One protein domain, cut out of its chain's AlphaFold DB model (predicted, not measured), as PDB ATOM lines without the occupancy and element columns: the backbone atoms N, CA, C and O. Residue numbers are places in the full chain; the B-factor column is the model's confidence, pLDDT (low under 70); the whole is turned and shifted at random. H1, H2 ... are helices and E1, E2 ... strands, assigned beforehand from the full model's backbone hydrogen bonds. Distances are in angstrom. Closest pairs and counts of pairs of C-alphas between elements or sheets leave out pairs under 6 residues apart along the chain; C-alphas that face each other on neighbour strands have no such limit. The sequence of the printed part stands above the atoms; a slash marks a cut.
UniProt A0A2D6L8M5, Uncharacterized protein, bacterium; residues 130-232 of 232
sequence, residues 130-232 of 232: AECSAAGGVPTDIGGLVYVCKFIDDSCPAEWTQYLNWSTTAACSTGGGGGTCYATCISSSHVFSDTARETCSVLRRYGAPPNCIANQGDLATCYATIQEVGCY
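This is residues 130 to 232 of the 232 residues of an uncharacterized protein of bacterium (UniProt A0A2D6L8M5). A curled sheet of four strands, E1, E2, E6 and E3, with the short helix H1 over one face near its E1 edge, forms a head; a long, narrow arm, the hairpin E4 and E5, sticks out from it. Residues 173 to 174 and 185 to 186, in the long link from E3 to E4, pair with each other, antiparallel, as a second, unnamed prong. The printed part has 103 residues, in order H1 E1 E2 E3 E4 E5 E6, under half of them in named elements; both sheets are antiparallel, and the class is mostly strand. It is a rod of 61 by 25 by 18 A, only just loose, close to extended, with a radius of gyration of the C-alphas of 18.8 A.

Start at the strongly twisted sheet, order E1, residues 138 to 141, E2, 147 to 151, E6, 225 to 231, and E3, 162 to 170. Look at N 138 and O 150, 2.8 A, in the hairpin E1 and E2; N 149 and O 231, 2.8 A, between E2 and E6; N 168 and O 228, 2.9 A, between E6 and E3. E3 bends by 73 degrees at residue 165. H1, residues 130 to 134, is on this sheet at a height of 8.6 A; its O i to N i+4 pair is within hydrogen-bond range. The closest C-alphas of H1 and E2 are those of Cys 132 and Cys 149, 5.5 A. E5, residues 217 to 223, runs on into E6 at 47 degrees and pairs with E4, residues 199 to 205, at N 202 and O 220, 2.9 A. E4 is apart from E3.

Find C-alpha 130 at (2.345, 99.098, -44.200), where H1 begins. E4 measures 19.3 A, E5 19.0 A, E3 17.8 A and E6 16.6 A, which ends at C-alpha 231, (4.224, 94.492, -31.347).

The C-alphas of Ala 130 and Pro 210, the two farthest apart, are 61.5 A apart. The printed part has no cut; the links E3 to E4 and E4 to E5 are long. Residues 175 to 181 and 206 to 217 are under pLDDT 70.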
ATOM      1  N   ALA A 130       1.719  97.901 -43.649       92.25
ATOM      2  CA  ALA A 130       2.345  99.098 -44.200       92.25
ATOM      3  C   ALA A 130       2.852 100.035 -43.089       92.25
ATOM      4  O   ALA A 130       4.006 100.460 -43.138       92.25
ATOM      5  N   GLU A 131       2.039 100.299 -42.062       95.38
ATOM      6  CA  GLU A 131       2.431 101.114 -40.899       95.38
ATOM      7  C   GLU A 131       3.552 100.458 -40.089       95.38
ATOM      8  O   GLU A 131       4.493 101.137 -39.689       95.38
ATOM      9  N   CYS A 132       3.522  99.131 -39.945       96.81
ATOM     10  CA  CYS A 132       4.622  98.368 -39.355       96.81
ATOM     11  C   CYS A 132       5.947  98.605 -40.094       96.81
ATOM     12  O   CYS A 132       6.964  98.929 -39.480       96.81
ATOM     13  N   SER A 133       5.920  98.503 -41.426       95.75
ATOM     14  CA  SER A 133       7.105  98.731 -42.261       95.75
ATOM     15  C   SER A 133       7.583 100.186 -42.178       95.75
ATOM     16  O   SER A 133       8.784 100.445 -42.117       95.75
ATOM     17  N   ALA A 134       6.652 101.145 -42.127       95.31
ATOM     18  CA  ALA A 134       6.954 102.568 -41.978       95.31
ATOM     19  C   ALA A 134       7.552 102.912 -40.601       95.31
ATOM     20  O   ALA A 134       8.405 103.794 -40.514       95.31
ATOM     21  N   ALA A 135       7.158 102.193 -39.547       96.31
ATOM     22  CA  ALA A 135       7.730 102.304 -38.206       96.31
ATOM     23  C   ALA A 135       9.119 101.643 -38.079       96.31
ATOM     24  O   ALA A 135       9.743 101.736 -37.023       96.31
ATOM     25  N   GLY A 136       9.620 100.992 -39.136       96.69
ATOM     26  CA  GLY A 136      10.912 100.298 -39.149       96.69
ATOM     27  C   GLY A 136      10.851  98.836 -38.694       96.69
ATOM     28  O   GLY A 136      11.897  98.206 -38.537       96.69
ATOM     29  N   GLY A 137       9.652  98.291 -38.490       97.44
ATOM     30  CA  GLY A 137       9.439  96.885 -38.168       97.44
ATOM     31  C   GLY A 137       9.253  96.013 -39.410       97.44
ATOM     32  O   GLY A 137       9.191  96.485 -40.545       97.44
ATOM     33  N   VAL A 138       9.152  94.704 -39.188       97.69
ATOM     34  CA  VAL A 138       8.895  93.705 -40.232       97.69
ATOM     35  C   VAL A 138       7.583  92.974 -39.926       97.69
ATOM     36  O   VAL A 138       7.513  92.268 -38.911       97.69
ATOM     37  N   PRO A 139       6.553  93.080 -40.789       97.25
ATOM     38  CA  PRO A 139       5.333  92.296 -40.645       97.25
ATOM     39  C   PRO A 139       5.650  90.800 -40.662       97.25
ATOM     40  O   PRO A 139       6.227  90.289 -41.622       97.25
ATOM     41  N   THR A 140       5.291  90.096 -39.594       96.81
ATOM     42  CA  THR A 140       5.600  88.676 -39.404       96.81
ATOM     43  C   THR A 140       4.300  87.904 -39.212       96.81
ATOM     44  O   THR A 140       3.573  88.163 -38.256       96.81
ATOM     45  N   ASP A 141       4.008  86.973 -40.124       95.69
ATOM     46  CA  ASP A 141       2.872  86.049 -39.999       95.69
ATOM     47  C   ASP A 141       3.157  85.054 -38.866       95.69
ATOM     48  O   ASP A 141       4.154  84.328 -38.895       95.69
ATOM     49  N   ILE A 142       2.288  85.044 -37.860       95.31
ATOM     50  CA  ILE A 142       2.361  84.157 -36.695       95.31
ATOM     51  C   ILE A 142       1.423  82.948 -36.812       95.31
ATOM     52  O   ILE A 142       1.276  82.174 -35.865       95.31
ATOM     53  N   GLY A 143       0.824  82.757 -37.989       92.81
ATOM     54  CA  GLY A 143      -0.048  81.649 -38.345       92.81
ATOM     55  C   GLY A 143      -1.478  82.108 -38.617       92.81
ATOM     56  O   GLY A 143      -2.039  82.930 -37.901       92.81
ATOM     57  N   GLY A 144      -2.103  81.524 -39.641       87.50
ATOM     58  CA  GLY A 144      -3.509  81.787 -39.958       87.50
ATOM     59  C   GLY A 144      -3.781  83.187 -40.511       87.50
ATOM     60  O   GLY A 144      -4.889  83.678 -40.320       87.50
ATOM     61  N   LEU A 145      -2.803  83.807 -41.192       85.38
ATOM     62  CA  LEU A 145      -2.875  85.187 -41.703       85.38
ATOM     63  C   LEU A 145      -3.004  86.237 -40.590       85.38
ATOM     64  O   LEU A 145      -3.556  87.318 -40.795       85.38
ATOM     65  N   VAL A 146      -2.494  85.912 -39.405       92.88
ATOM     66  CA  VAL A 146      -2.436  86.807 -38.254       92.88
ATOM     67  C   VAL A 146      -1.020  87.362 -38.190       92.88
ATOM     68  O   VAL A 146      -0.062  86.598 -38.116       92.88
ATOM     69  N   TYR A 147      -0.868  88.684 -38.230       96.06
ATOM     70  CA  TYR A 147       0.442  89.331 -38.300       96.06
ATOM     71  C   TYR A 147       0.780  90.070 -37.006       96.06
ATOM     72  O   TYR A 147      -0.081  90.719 -36.424       96.06
ATOM     73  N   VAL A 148       2.048  90.038 -36.597       97.75
ATOM     74  CA  VAL A 148       2.636  90.966 -35.611       97.75
ATOM     75  C   VAL A 148       3.698  91.819 -36.291       97.75
ATOM     76  O   VAL A 148       4.308  91.396 -37.277       97.75
ATOM     77  N   CYS A 149       3.959  93.011 -35.769       98.31
ATOM     78  CA  CYS A 149       5.078  93.824 -36.217       98.31
ATOM     79  C   CYS A 149       6.332  93.496 -35.408       98.31
ATOM     80  O   CYS A 149       6.380  93.746 -34.205       98.31
ATOM     81  N   LYS A 150       7.347  92.910 -36.047       98.44
ATOM     82  CA  LYS A 150       8.600  92.538 -35.383       98.44
ATOM     83  C   LYS A 150       9.621  93.671 -35.464       98.44
ATOM     84  O   LYS A 150      10.021  94.044 -36.564       98.44
ATOM     85  N   PHE A 151      10.095  94.145 -34.317       98.56
ATOM     86  CA  PHE A 151      11.147  95.159 -34.204       98.56
ATOM     87  C   PHE A 151      12.448  94.544 -33.686       98.56
ATOM     88  O   PHE A 151      12.405  93.647 -32.846       98.56
ATOM     89  N   ILE A 152      13.598  95.028 -34.169       97.69
ATOM     90  CA  ILE A 152      14.934  94.637 -33.679       97.69
ATOM     91  C   ILE A 152      15.315  95.563 -32.517       97.69
ATOM     92  O   ILE A 152      16.245  96.357 -32.611       97.69
ATOM     93  N   ASP A 153      14.535  95.480 -31.445       96.56
ATOM     94  CA  ASP A 153      14.687  96.256 -30.218       96.56
ATOM     95  C   ASP A 153      14.236  95.414 -29.013       96.56
ATOM     96  O   ASP A 153      13.628  94.348 -29.159       96.56
ATOM     97  N   ASP A 154      14.541  95.887 -27.802       95.88
ATOM     98  CA  ASP A 154      14.123  95.241 -26.551       95.88
ATOM     99  C   ASP A 154      12.704  95.631 -26.093       95.88
ATOM    100  O   ASP A 154      12.191  95.079 -25.115       95.88
ATOM    101  N   SER A 155      12.077  96.580 -26.793       96.81
ATOM    102  CA  SER A 155      10.776  97.161 -26.476       96.81
ATOM    103  C   SER A 155      10.103  97.745 -27.722       96.81
ATOM    104  O   SER A 155      10.753  98.052 -28.718       96.81
ATOM    105  N   CYS A 156       8.771  97.841 -27.687       97.94
ATOM    106  CA  CYS A 156       8.003  98.399 -28.797       97.94
ATOM    107  C   CYS A 156       8.217  99.917 -28.909       97.94
ATOM    108  O   CYS A 156       8.322 100.588 -27.875       97.94
ATOM    109  N   PRO A 157       8.238 100.477 -30.131       97.31
ATOM    110  CA  PRO A 157       8.288 101.924 -30.318       97.31
ATOM    111  C   PRO A 157       7.035 102.616 -29.755       97.31
ATOM    112  O   PRO A 157       6.034 101.981 -29.426       97.31
ATOM    113  N   ALA A 158       7.083 103.946 -29.639       96.19
ATOM    114  CA  ALA A 158       5.929 104.729 -29.194       96.19
ATOM    115  C   ALA A 158       4.702 104.455 -30.082       96.19
ATOM    116  O   ALA A 158       4.848 104.334 -31.294       96.19
ATOM    117  N   GLU A 159       3.513 104.387 -29.475       95.38
ATOM    118  CA  GLU A 159       2.237 104.006 -30.116       95.38
ATOM    119  C   GLU A 159       2.103 102.523 -30.516       95.38
ATOM    120  O   GLU A 159       1.077 102.131 -31.073       95.38
ATOM    121  N   TRP A 160       3.091 101.687 -30.187       97.75
ATOM    122  CA  TRP A 160       3.038 100.236 -30.376       97.75
ATOM    123  C   TRP A 160       3.041  99.520 -29.028       97.75
ATOM    124  O   TRP A 160       3.722  99.924 -28.083       97.75
ATOM    125  N   THR A 161       2.294  98.424 -28.933       97.44
ATOM    126  CA  THR A 161       2.187  97.623 -27.705       97.44
ATOM    127  C   THR A 161       2.704  96.215 -27.943       97.44
ATOM    128  O   THR A 161       2.440  95.621 -28.982       97.44
ATOM    129  N   GLN A 162       3.430  95.643 -26.977       97.25
ATOM    130  CA  GLN A 162       3.906  94.264 -27.100       97.25
ATOM    131  C   GLN A 162       2.718  93.301 -27.186       97.25
ATOM    132  O   GLN A 162       1.805  93.339 -26.356       97.25
ATOM    133  N   TYR A 163       2.740  92.422 -28.185       97.50
ATOM    134  CA  TYR A 163       1.738  91.382 -28.343       97.50
ATOM    135  C   TYR A 163       2.173  90.117 -27.600       97.50
ATOM    136  O   TYR A 163       3.097  89.423 -28.027       97.50
ATOM    137  N   LEU A 164       1.486  89.798 -26.499       96.56
ATOM    138  CA  LEU A 164       1.773  88.621 -25.666       96.56
ATOM    139  C   LEU A 164       3.272  88.540 -25.303       96.56
ATOM    140  O   LEU A 164       3.845  89.548 -24.893       96.56
ATOM    141  N   ASN A 165       3.909  87.371 -25.437       97.19
ATOM    142  CA  ASN A 165       5.343  87.195 -25.195       97.19
ATOM    143  C   ASN A 165       6.152  87.073 -26.494       97.19
ATOM    144  O   ASN A 165       7.269  86.559 -26.453       97.19
ATOM    145  N   TRP A 166       5.620  87.524 -27.637       98.06
ATOM    146  CA  TRP A 166       6.328  87.425 -28.915       98.06
ATOM    147  C   TRP A 166       7.674  88.142 -28.850       98.06
ATOM    148  O   TRP A 166       7.737  89.372 -28.784       98.06
ATOM    149  N   SER A 167       8.756  87.366 -28.837       98.12
ATOM    150  CA  SER A 167      10.117  87.891 -28.782       98.12
ATOM    151  C   SER A 167      11.152  86.870 -29.251       98.12
ATOM    152  O   SER A 167      10.877  85.674 -29.320       98.12
ATOM    153  N   THR A 168      12.345  87.358 -29.587       98.31
ATOM    154  CA  THR A 168      13.575  86.557 -29.662       98.31
ATOM    155  C   THR A 168      14.426  86.926 -28.458       98.31
ATOM    156  O   THR A 168      14.649  88.113 -28.211       98.31
ATOM    157  N   THR A 169      14.941  85.942 -27.723       98.19
ATOM    158  CA  THR A 169      15.783  86.193 -26.547       98.19
ATOM    159  C   THR A 169      17.187  85.624 -26.708       98.19
ATOM    160  O   THR A 169      17.410  84.601 -27.350       98.19
ATOM    161  N   ALA A 170      18.163  86.286 -26.092       97.19
ATOM    162  CA  ALA A 170      19.522  85.796 -25.922       97.19
ATOM    163  C   ALA A 170      19.753  85.404 -24.460       97.19
ATOM    164  O   ALA A 170      19.359  86.123 -23.538       97.19
ATOM    165  N   ALA A 171      20.421  84.269 -24.246       95.38
ATOM    166  CA  ALA A 171      20.719  83.763 -22.913       95.38
ATOM    167  C   ALA A 171      21.492  84.799 -22.080       95.38
ATOM    168  O   ALA A 171      22.488  85.372 -22.521       95.38
ATOM    169  N   CYS A 172      21.051  85.004 -20.844       92.06
ATOM    170  CA  CYS A 172      21.763  85.781 -19.841       92.06
ATOM    171  C   CYS A 172      22.614  84.825 -18.989       92.06
ATOM    172  O   CYS A 172      22.230  83.677 -18.760       92.06
ATOM    173  N   SER A 173      23.750  85.300 -18.468       89.56
ATOM    174  CA  SER A 173      24.521  84.579 -17.448       89.56
ATOM    175  C   SER A 173      24.805  85.464 -16.237       89.56
ATOM    176  O   SER A 173      25.092  86.654 -16.367       89.56
ATOM    177  N   THR A 174      24.720  84.885 -15.039       82.06
ATOM    178  CA  THR A 174      25.153  85.542 -13.799       82.06
ATOM    179  C   THR A 174      26.002  84.606 -12.947       82.06
ATOM    180  O   THR A 174      25.758  83.402 -12.875       82.06
ATOM    181  N   GLY A 175      27.005  85.195 -12.289       69.88
ATOM    182  CA  GLY A 175      28.024  84.488 -11.512       69.88
ATOM    183  C   GLY A 175      29.330  84.368 -12.296       69.88
ATOM    184  O   GLY A 175      29.365  83.753 -13.354       69.88
ATOM    185  N   GLY A 176      30.402  84.981 -11.788       62.12
ATOM    186  CA  GLY A 176      31.711  84.966 -12.446       62.12
ATOM    187  C   GLY A 176      32.542  86.212 -12.154       62.12
ATOM    188  O   GLY A 176      32.644  87.105 -12.983       62.12
ATOM    189  N   GLY A 177      33.146  86.266 -10.967       52.53
ATOM    190  CA  GLY A 177      34.188  87.232 -10.618       52.53
ATOM    191  C   GLY A 177      35.117  86.584  -9.598       52.53
ATOM    192  O   GLY A 177      34.645  86.097  -8.572       52.53
ATOM    193  N   GLY A 178      36.407  86.478  -9.920       53.03
ATOM    194  CA  GLY A 178      37.372  85.643  -9.199       53.03
ATOM    195  C   GLY A 178      37.390  85.875  -7.685       53.03
ATOM    196  O   GLY A 178      37.670  86.978  -7.229       53.03
ATOM    197  N   GLY A 179      37.125  84.812  -6.911       55.09
ATOM    198  CA  GLY A 179      37.441  84.751  -5.476       55.09
ATOM    199  C   GLY A 179      36.314  84.381  -4.504       55.09
ATOM    200  O   GLY A 179      36.539  84.425  -3.300       55.09
ATOM    201  N   THR A 180      35.113  84.019  -4.956       55.09
ATOM    202  CA  THR A 180      33.919  83.936  -4.086       55.09
ATOM    203  C   THR A 180      33.035  82.728  -4.399       55.09
ATOM    204  O   THR A 180      33.050  82.177  -5.499       55.09
ATOM    205  N   CYS A 181      32.276  82.297  -3.393       62.16
ATOM    206  CA  CYS A 181      31.413  81.116  -3.375       62.16
ATOM    207  C   CYS A 181      30.138  81.262  -4.233       62.16
ATOM    208  O   CYS A 181      29.023  81.142  -3.717       62.16
ATOM    209  N   TYR A 182      30.274  81.558  -5.526       70.31
ATOM    210  CA  TYR A 182      29.136  81.768  -6.420       70.31
ATOM    211  C   TYR A 182      28.756  80.502  -7.191       70.31
ATOM    212  O   TYR A 182      29.599  79.857  -7.810       70.31
ATOM    213  N   ALA A 183      27.459  80.188  -7.194       70.44
ATOM    214  CA  ALA A 183      26.869  79.341  -8.219       70.44
ATOM    215  C   ALA A 183      26.691  80.176  -9.495       70.44
ATOM    216  O   ALA A 183      26.235  81.318  -9.432       70.44
ATOM    217  N   THR A 184      27.064  79.616 -10.641       81.38
ATOM    218  CA  THR A 184      26.772  80.197 -11.953       81.38
ATOM    219  C   THR A 184      25.394  79.750 -12.407       81.38
ATOM    220  O   THR A 184      25.057  78.575 -12.249       81.38
ATOM    221  N   CYS A 185      24.630  80.639 -13.036       87.25
ATOM    222  CA  CYS A 185      23.512  80.196 -13.854       87.25
ATOM    223  C   CYS A 185      23.384  80.956 -15.165       87.25
ATOM    224  O   CYS A 185      23.741  82.130 -15.264       87.25
ATOM    225  N   ILE A 186      22.862  80.236 -16.154       91.25
ATOM    226  CA  ILE A 186      22.644  80.657 -17.526       91.25
ATOM    227  C   ILE A 186      21.161  80.412 -17.832       91.25
ATOM    228  O   ILE A 186      20.665  79.310 -17.590       91.25
ATOM    229  N   SER A 187      20.441  81.431 -18.304       93.94
ATOM    230  CA  SER A 187      19.072  81.250 -18.804       93.94
ATOM    231  C   SER A 187      19.093  80.547 -20.164       93.94
ATOM    232  O   SER A 187      20.098  80.585 -20.869       93.94
ATOM    233  N   SER A 188      17.979  79.941 -20.575       94.88
ATOM    234  CA  SER A 188      17.821  79.527 -21.975       94.88
ATOM    235  C   SER A 188      17.616  80.755 -22.887       94.88
ATOM    236  O   SER A 188      17.631  81.901 -22.420       94.88
ATOM    237  N   SER A 189      17.460  80.488 -24.180       96.38
ATOM    238  CA  SER A 189      17.077  81.423 -25.240       96.38
ATOM    239  C   SER A 189      16.014  80.792 -26.138       96.38
ATOM    240  O   SER A 189      16.026  79.566 -26.311       96.38
ATOM    241  N   HIS A 190      15.201  81.613 -26.799       97.25
ATOM    242  CA  HIS A 190      14.292  81.172 -27.855       97.25
ATOM    243  C   HIS A 190      14.350  82.072 -29.089       97.25
ATOM    244  O   HIS A 190      14.715  83.246 -29.035       97.25
ATOM    245  N   VAL A 191      13.977  81.476 -30.221       97.31
ATOM    246  CA  VAL A 191      13.707  82.185 -31.477       97.31
ATOM    247  C   VAL A 191      12.313  82.802 -31.442       97.31
ATOM    248  O   VAL A 191      11.462  82.308 -30.702       97.31
ATOM    249  N   PHE A 192      12.082  83.815 -32.282       97.88
ATOM    250  CA  PHE A 192      10.840  84.584 -32.357       97.88
ATOM    251  C   PHE A 192       9.569  83.729 -32.218       97.88
ATOM    252  O   PHE A 192       9.163  83.037 -33.153       97.88
ATOM    253  N   SER A 193       8.972  83.746 -31.027       97.69
ATOM    254  CA  SER A 193       7.795  82.945 -30.668       97.69
ATOM    255  C   SER A 193       7.075  83.551 -29.464       97.69
ATOM    256  O   SER A 193       7.660  84.351 -28.738       97.69
ATOM    257  N   ASP A 194       5.822  83.152 -29.224       97.19
ATOM    258  CA  ASP A 194       5.083  83.472 -27.991       97.19
ATOM    259  C   ASP A 194       5.560  82.606 -26.813       97.19
ATOM    260  O   ASP A 194       4.829  81.783 -26.259       97.19
ATOM    261  N   THR A 195       6.838  82.742 -26.467       97.31
ATOM    262  CA  THR A 195       7.452  82.038 -25.343       97.31
ATOM    263  C   THR A 195       7.771  83.047 -24.251       97.31
ATOM    264  O   THR A 195       8.403  84.072 -24.488       97.31
ATOM    265  N   ALA A 196       7.345  82.760 -23.020       96.31
ATOM    266  CA  ALA A 196       7.668  83.616 -21.886       96.31
ATOM    267  C   ALA A 196       9.190  83.774 -21.730       96.31
ATOM    268  O   ALA A 196       9.948  82.805 -21.819       96.31
ATOM    269  N   ARG A 197       9.623  85.003 -21.442       95.44
ATOM    270  CA  ARG A 197      11.033  85.361 -21.266       95.44
ATOM    271  C   ARG A 197      11.721  84.474 -20.228       95.44
ATOM    272  O   ARG A 197      11.272  84.359 -19.085       95.44
ATOM    273  N   GLU A 198      12.856  83.897 -20.605       96.44
ATOM    274  CA  GLU A 198      13.572  82.955 -19.756       96.44
ATOM    275  C   GLU A 198      14.305  83.644 -18.622       96.44
ATOM    276  O   GLU A 198      14.839  84.750 -18.744       96.44
ATOM    277  N   THR A 199      14.371  82.937 -17.501       94.69
ATOM    278  CA  THR A 199      15.042  83.419 -16.304       94.69
ATOM    279  C   THR A 199      15.877  82.315 -15.689       94.69
ATOM    280  O   THR A 199      15.578  81.129 -15.823       94.69
ATOM    281  N   CYS A 200      16.927  82.710 -14.984       91.94
ATOM    282  CA  CYS A 200      17.543  81.847 -14.001       91.94
ATOM    283  C   CYS A 200      17.874  82.617 -12.730       91.94
ATOM    284  O   CYS A 200      18.228  83.793 -12.789       91.94
ATOM    285  N   SER A 201      17.784  81.946 -11.581       90.19
ATOM    286  CA  SER A 201      18.154  82.519 -10.294       90.19
ATOM    287  C   SER A 201      19.160  81.654  -9.545       90.19
ATOM    288  O   SER A 201      19.028  80.432  -9.492       90.19
ATOM    289  N   VAL A 202      20.146  82.297  -8.922       85.88
ATOM    290  CA  VAL A 202      21.139  81.659  -8.044       85.88
ATOM    291  C   VAL A 202      21.258  82.409  -6.731       85.88
ATOM    292  O   VAL A 202      21.195  83.635  -6.690       85.88
ATOM    293  N   LEU A 203      21.470  81.673  -5.642       81.50
ATOM    294  CA  LEU A 203      21.795  82.278  -4.353       81.50
ATOM    295  C   LEU A 203      23.268  82.695  -4.344       81.50
ATOM    296  O   LEU A 203      24.166  81.848  -4.402       81.50
ATOM    297  N   ARG A 204      23.524  84.000  -4.243       74.81
ATOM    298  CA  ARG A 204      24.871  84.551  -4.056       74.81
ATOM    299  C   ARG A 204      25.282  84.387  -2.603       74.81
ATOM    300  O   ARG A 204      24.737  85.073  -1.755       74.81
ATOM    301  N   ARG A 205      26.249  83.518  -2.302       74.44
ATOM    302  CA  ARG A 205      26.757  83.368  -0.928       74.44
ATOM    303  C   ARG A 205      27.876  84.364  -0.644       74.44
ATOM    304  O   ARG A 205      28.745  84.577  -1.489       74.44
ATOM    305  N   TYR A 206      27.875  84.926   0.560       68.44
ATOM    306  CA  TYR A 206      28.948  85.792   1.042       68.44
ATOM    307  C   TYR A 206      30.116  84.962   1.619       68.44
ATOM    308  O   TYR A 206      29.902  83.976   2.329       68.44
ATOM    309  N   GLY A 207      31.357  85.360   1.304       66.56
ATOM    310  CA  GLY A 207      32.595  84.754   1.819       66.56
ATOM    311  C   GLY A 207      33.597  84.322   0.738       66.56
ATOM    312  O   GLY A 207      33.232  84.083  -0.416       66.56
ATOM    313  N   ALA A 208      34.872  84.217   1.128       65.88
ATOM    314  CA  ALA A 208      35.941  83.640   0.313       65.88
ATOM    315  C   ALA A 208      36.109  82.139   0.637       65.88
ATOM    316  O   ALA A 208      35.960  81.755   1.805       65.88
ATOM    317  N   PRO A 209      36.428  81.280  -0.348       67.00
ATOM    318  CA  PRO A 209      36.721  79.869  -0.095       67.00
ATOM    319  C   PRO A 209      37.829  79.716   0.966       67.00
ATOM    320  O   PRO A 209      38.813  80.455   0.900       67.00
ATOM    321  N   PRO A 210      37.716  78.784   1.936       65.31
ATOM    322  CA  PRO A 210      36.703  77.726   2.079       65.31
ATOM    323  C   PRO A 210      35.465  78.112   2.917       65.31
ATOM    324  O   PRO A 210      34.564  77.294   3.090       65.31
ATOM    325  N   ASN A 211      35.384  79.339   3.437       69.75
ATOM    326  CA  ASN A 211      34.423  79.736   4.474       69.75
ATOM    327  C   ASN A 211      33.103  80.275   3.901       69.75
ATOM    328  O   ASN A 211      32.590  81.300   4.350       69.75
ATOM    329  N   CYS A 212      32.549  79.597   2.896       68.75
ATOM    330  CA  CYS A 212      31.267  79.974   2.311       68.75
ATOM    331  C   CYS A 212      30.165  79.888   3.376       68.75
ATOM    332  O   CYS A 212      29.822  78.789   3.818       68.75
ATOM    333  N   ILE A 213      29.582  81.022   3.772       68.12
ATOM    334  CA  ILE A 213      28.526  81.030   4.787       68.12
ATOM    335  C   ILE A 213      27.259  80.458   4.145       68.12
ATOM    336  O   ILE A 213      26.609  81.086   3.307       68.12
ATOM    337  N   ALA A 214      26.913  79.220   4.502       59.66
ATOM    338  CA  ALA A 214      25.599  78.677   4.201       59.66
ATOM    339  C   ALA A 214      24.568  79.527   4.960       59.66
ATOM    340  O   ALA A 214      24.686  79.676   6.172       59.66
ATOM    341  N   ASN A 215      23.575  80.073   4.251       60.97
ATOM    342  CA  ASN A 215      22.413  80.814   4.782       60.97
ATOM    343  C   ASN A 215      22.513  82.353   4.868       60.97
ATOM    344  O   ASN A 215      21.594  82.969   5.400       60.97
ATOM    345  N   GLN A 216      23.541  82.993   4.300       64.75
ATOM    346  CA  GLN A 216      23.509  84.438   4.014       64.75
ATOM    347  C   GLN A 216      23.799  84.680   2.535       64.75
ATOM    348  O   GLN A 216      24.900  84.398   2.054       64.75
ATOM    349  N   GLY A 217      22.798  85.176   1.811       67.56
ATOM    350  CA  GLY A 217      22.943  85.448   0.395       67.56
ATOM    351  C   GLY A 217      21.719  86.065  -0.255       67.56
ATOM    352  O   GLY A 217      20.595  85.781   0.152       67.56
ATOM    353  N   ASP A 218      21.960  86.866  -1.289       78.62
ATOM    354  CA  ASP A 218      20.906  87.479  -2.093       78.62
ATOM    355  C   ASP A 218      20.587  86.604  -3.306       78.62
ATOM    356  O   ASP A 218      21.482  86.008  -3.922       78.62
ATOM    357  N   LEU A 219      19.304  86.523  -3.661       84.31
ATOM    358  CA  LEU A 219      18.880  85.874  -4.894       84.31
ATOM    359  C   LEU A 219      19.272  86.767  -6.071       84.31
ATOM    360  O   LEU A 219      18.777  87.880  -6.219       84.31
ATOM    361  N   ALA A 220      20.170  86.273  -6.912       84.94
ATOM    362  CA  ALA A 220      20.519  86.928  -8.154       84.94
ATOM    363  C   ALA A 220      19.730  86.298  -9.287       84.94
ATOM    364  O   ALA A 220      19.974  85.142  -9.632       84.94
ATOM    365  N   THR A 221      18.811  87.073  -9.849       89.88
ATOM    366  CA  THR A 221      18.028  86.674 -11.014       89.88
ATOM    367  C   THR A 221      18.588  87.330 -12.268       89.88
ATOM    368  O   THR A 221      18.966  88.500 -12.286       89.88
ATOM    369  N   CYS A 222      18.656  86.528 -13.313       91.31
ATOM    370  CA  CYS A 222      19.179  86.824 -14.629       91.31
ATOM    371  C   CYS A 222      18.048  86.554 -15.606       91.31
ATOM    372  O   CYS A 222      17.478  85.463 -15.600       91.31
ATOM    373  N   TYR A 223      17.702  87.559 -16.395       94.81
ATOM    374  CA  TYR A 223      16.650  87.464 -17.392       94.81
ATOM    375  C   TYR A 223      17.294  87.475 -18.769       94.81
ATOM    376  O   TYR A 223      18.148  88.326 -19.018       94.81
ATOM    377  N   ALA A 224      16.869  86.579 -19.658       96.62
ATOM    378  CA  ALA A 224      17.309  86.582 -21.049       96.62
ATOM    379  C   ALA A 224      17.088  87.971 -21.675       96.62
ATOM    380  O   ALA A 224      16.123  88.665 -21.334       96.62
ATOM    381  N   THR A 225      17.998  88.422 -22.530       97.06
ATOM    382  CA  THR A 225      17.912  89.744 -23.166       97.06
ATOM    383  C   THR A 225      17.019  89.640 -24.389       97.06
ATOM    384  O   THR A 225      17.276  88.801 -25.246       97.06
ATOM    385  N   ILE A 226      15.993  90.483 -24.495       97.88
ATOM    386  CA  ILE A 226      15.177  90.560 -25.711       97.88
ATOM    387  C   ILE A 226      16.042  91.160 -26.829       97.88
ATOM    388  O   ILE A 226      16.757  92.134 -26.608       97.88
ATOM    389  N   GLN A 227      16.063  90.512 -27.989       98.12
ATOM    390  CA  GLN A 227      16.761  90.958 -29.203       98.12
ATOM    391  C   GLN A 227      15.781  91.456 -30.264       98.12
ATOM    392  O   GLN A 227      16.126  92.305 -31.076       98.12
ATOM    393  N   GLU A 228      14.577  90.888 -30.265       98.31
ATOM    394  CA  GLU A 228      13.479  91.297 -31.127       98.31
ATOM    395  C   GLU A 228      12.174  91.196 -30.337       98.31
ATOM    396  O   GLU A 228      12.014  90.262 -29.545       98.31
ATOM    397  N   VAL A 229      11.227  92.093 -30.592       98.44
ATOM    398  CA  VAL A 229       9.916  92.130 -29.931       98.44
ATOM    399  C   VAL A 229       8.794  92.187 -30.965       98.44
ATOM    400  O   VAL A 229       8.898  92.873 -31.981       98.44
ATOM    401  N   GLY A 230       7.732  91.417 -30.732       98.38
ATOM    402  CA  GLY A 230       6.505  91.446 -31.518       98.38
ATOM    403  C   GLY A 230       5.516  92.440 -30.932       98.38
ATOM    404  O   GLY A 230       5.124  92.318 -29.771       98.38
ATOM    405  N   CYS A 231       5.103  93.404 -31.740       98.31
ATOM    406  CA  CYS A 231       4.224  94.492 -31.347       98.31
ATOM    407  C   CYS A 231       2.999  94.582 -32.256       98.31
ATOM    408  O   CYS A 231       2.964  94.000 -33.344       98.31
ATOM    409  N   TYR A 232       2.010  95.337 -31.800       96.94
ATOM    410  CA  TYR A 232       0.802  95.674 -32.531       96.94
ATOM    411  C   TYR A 232       0.329  97.080 -32.222       96.94
ATOM    412  O   TYR A 232       0.910  97.732 -31.318       96.94
TER     413      TYR A 232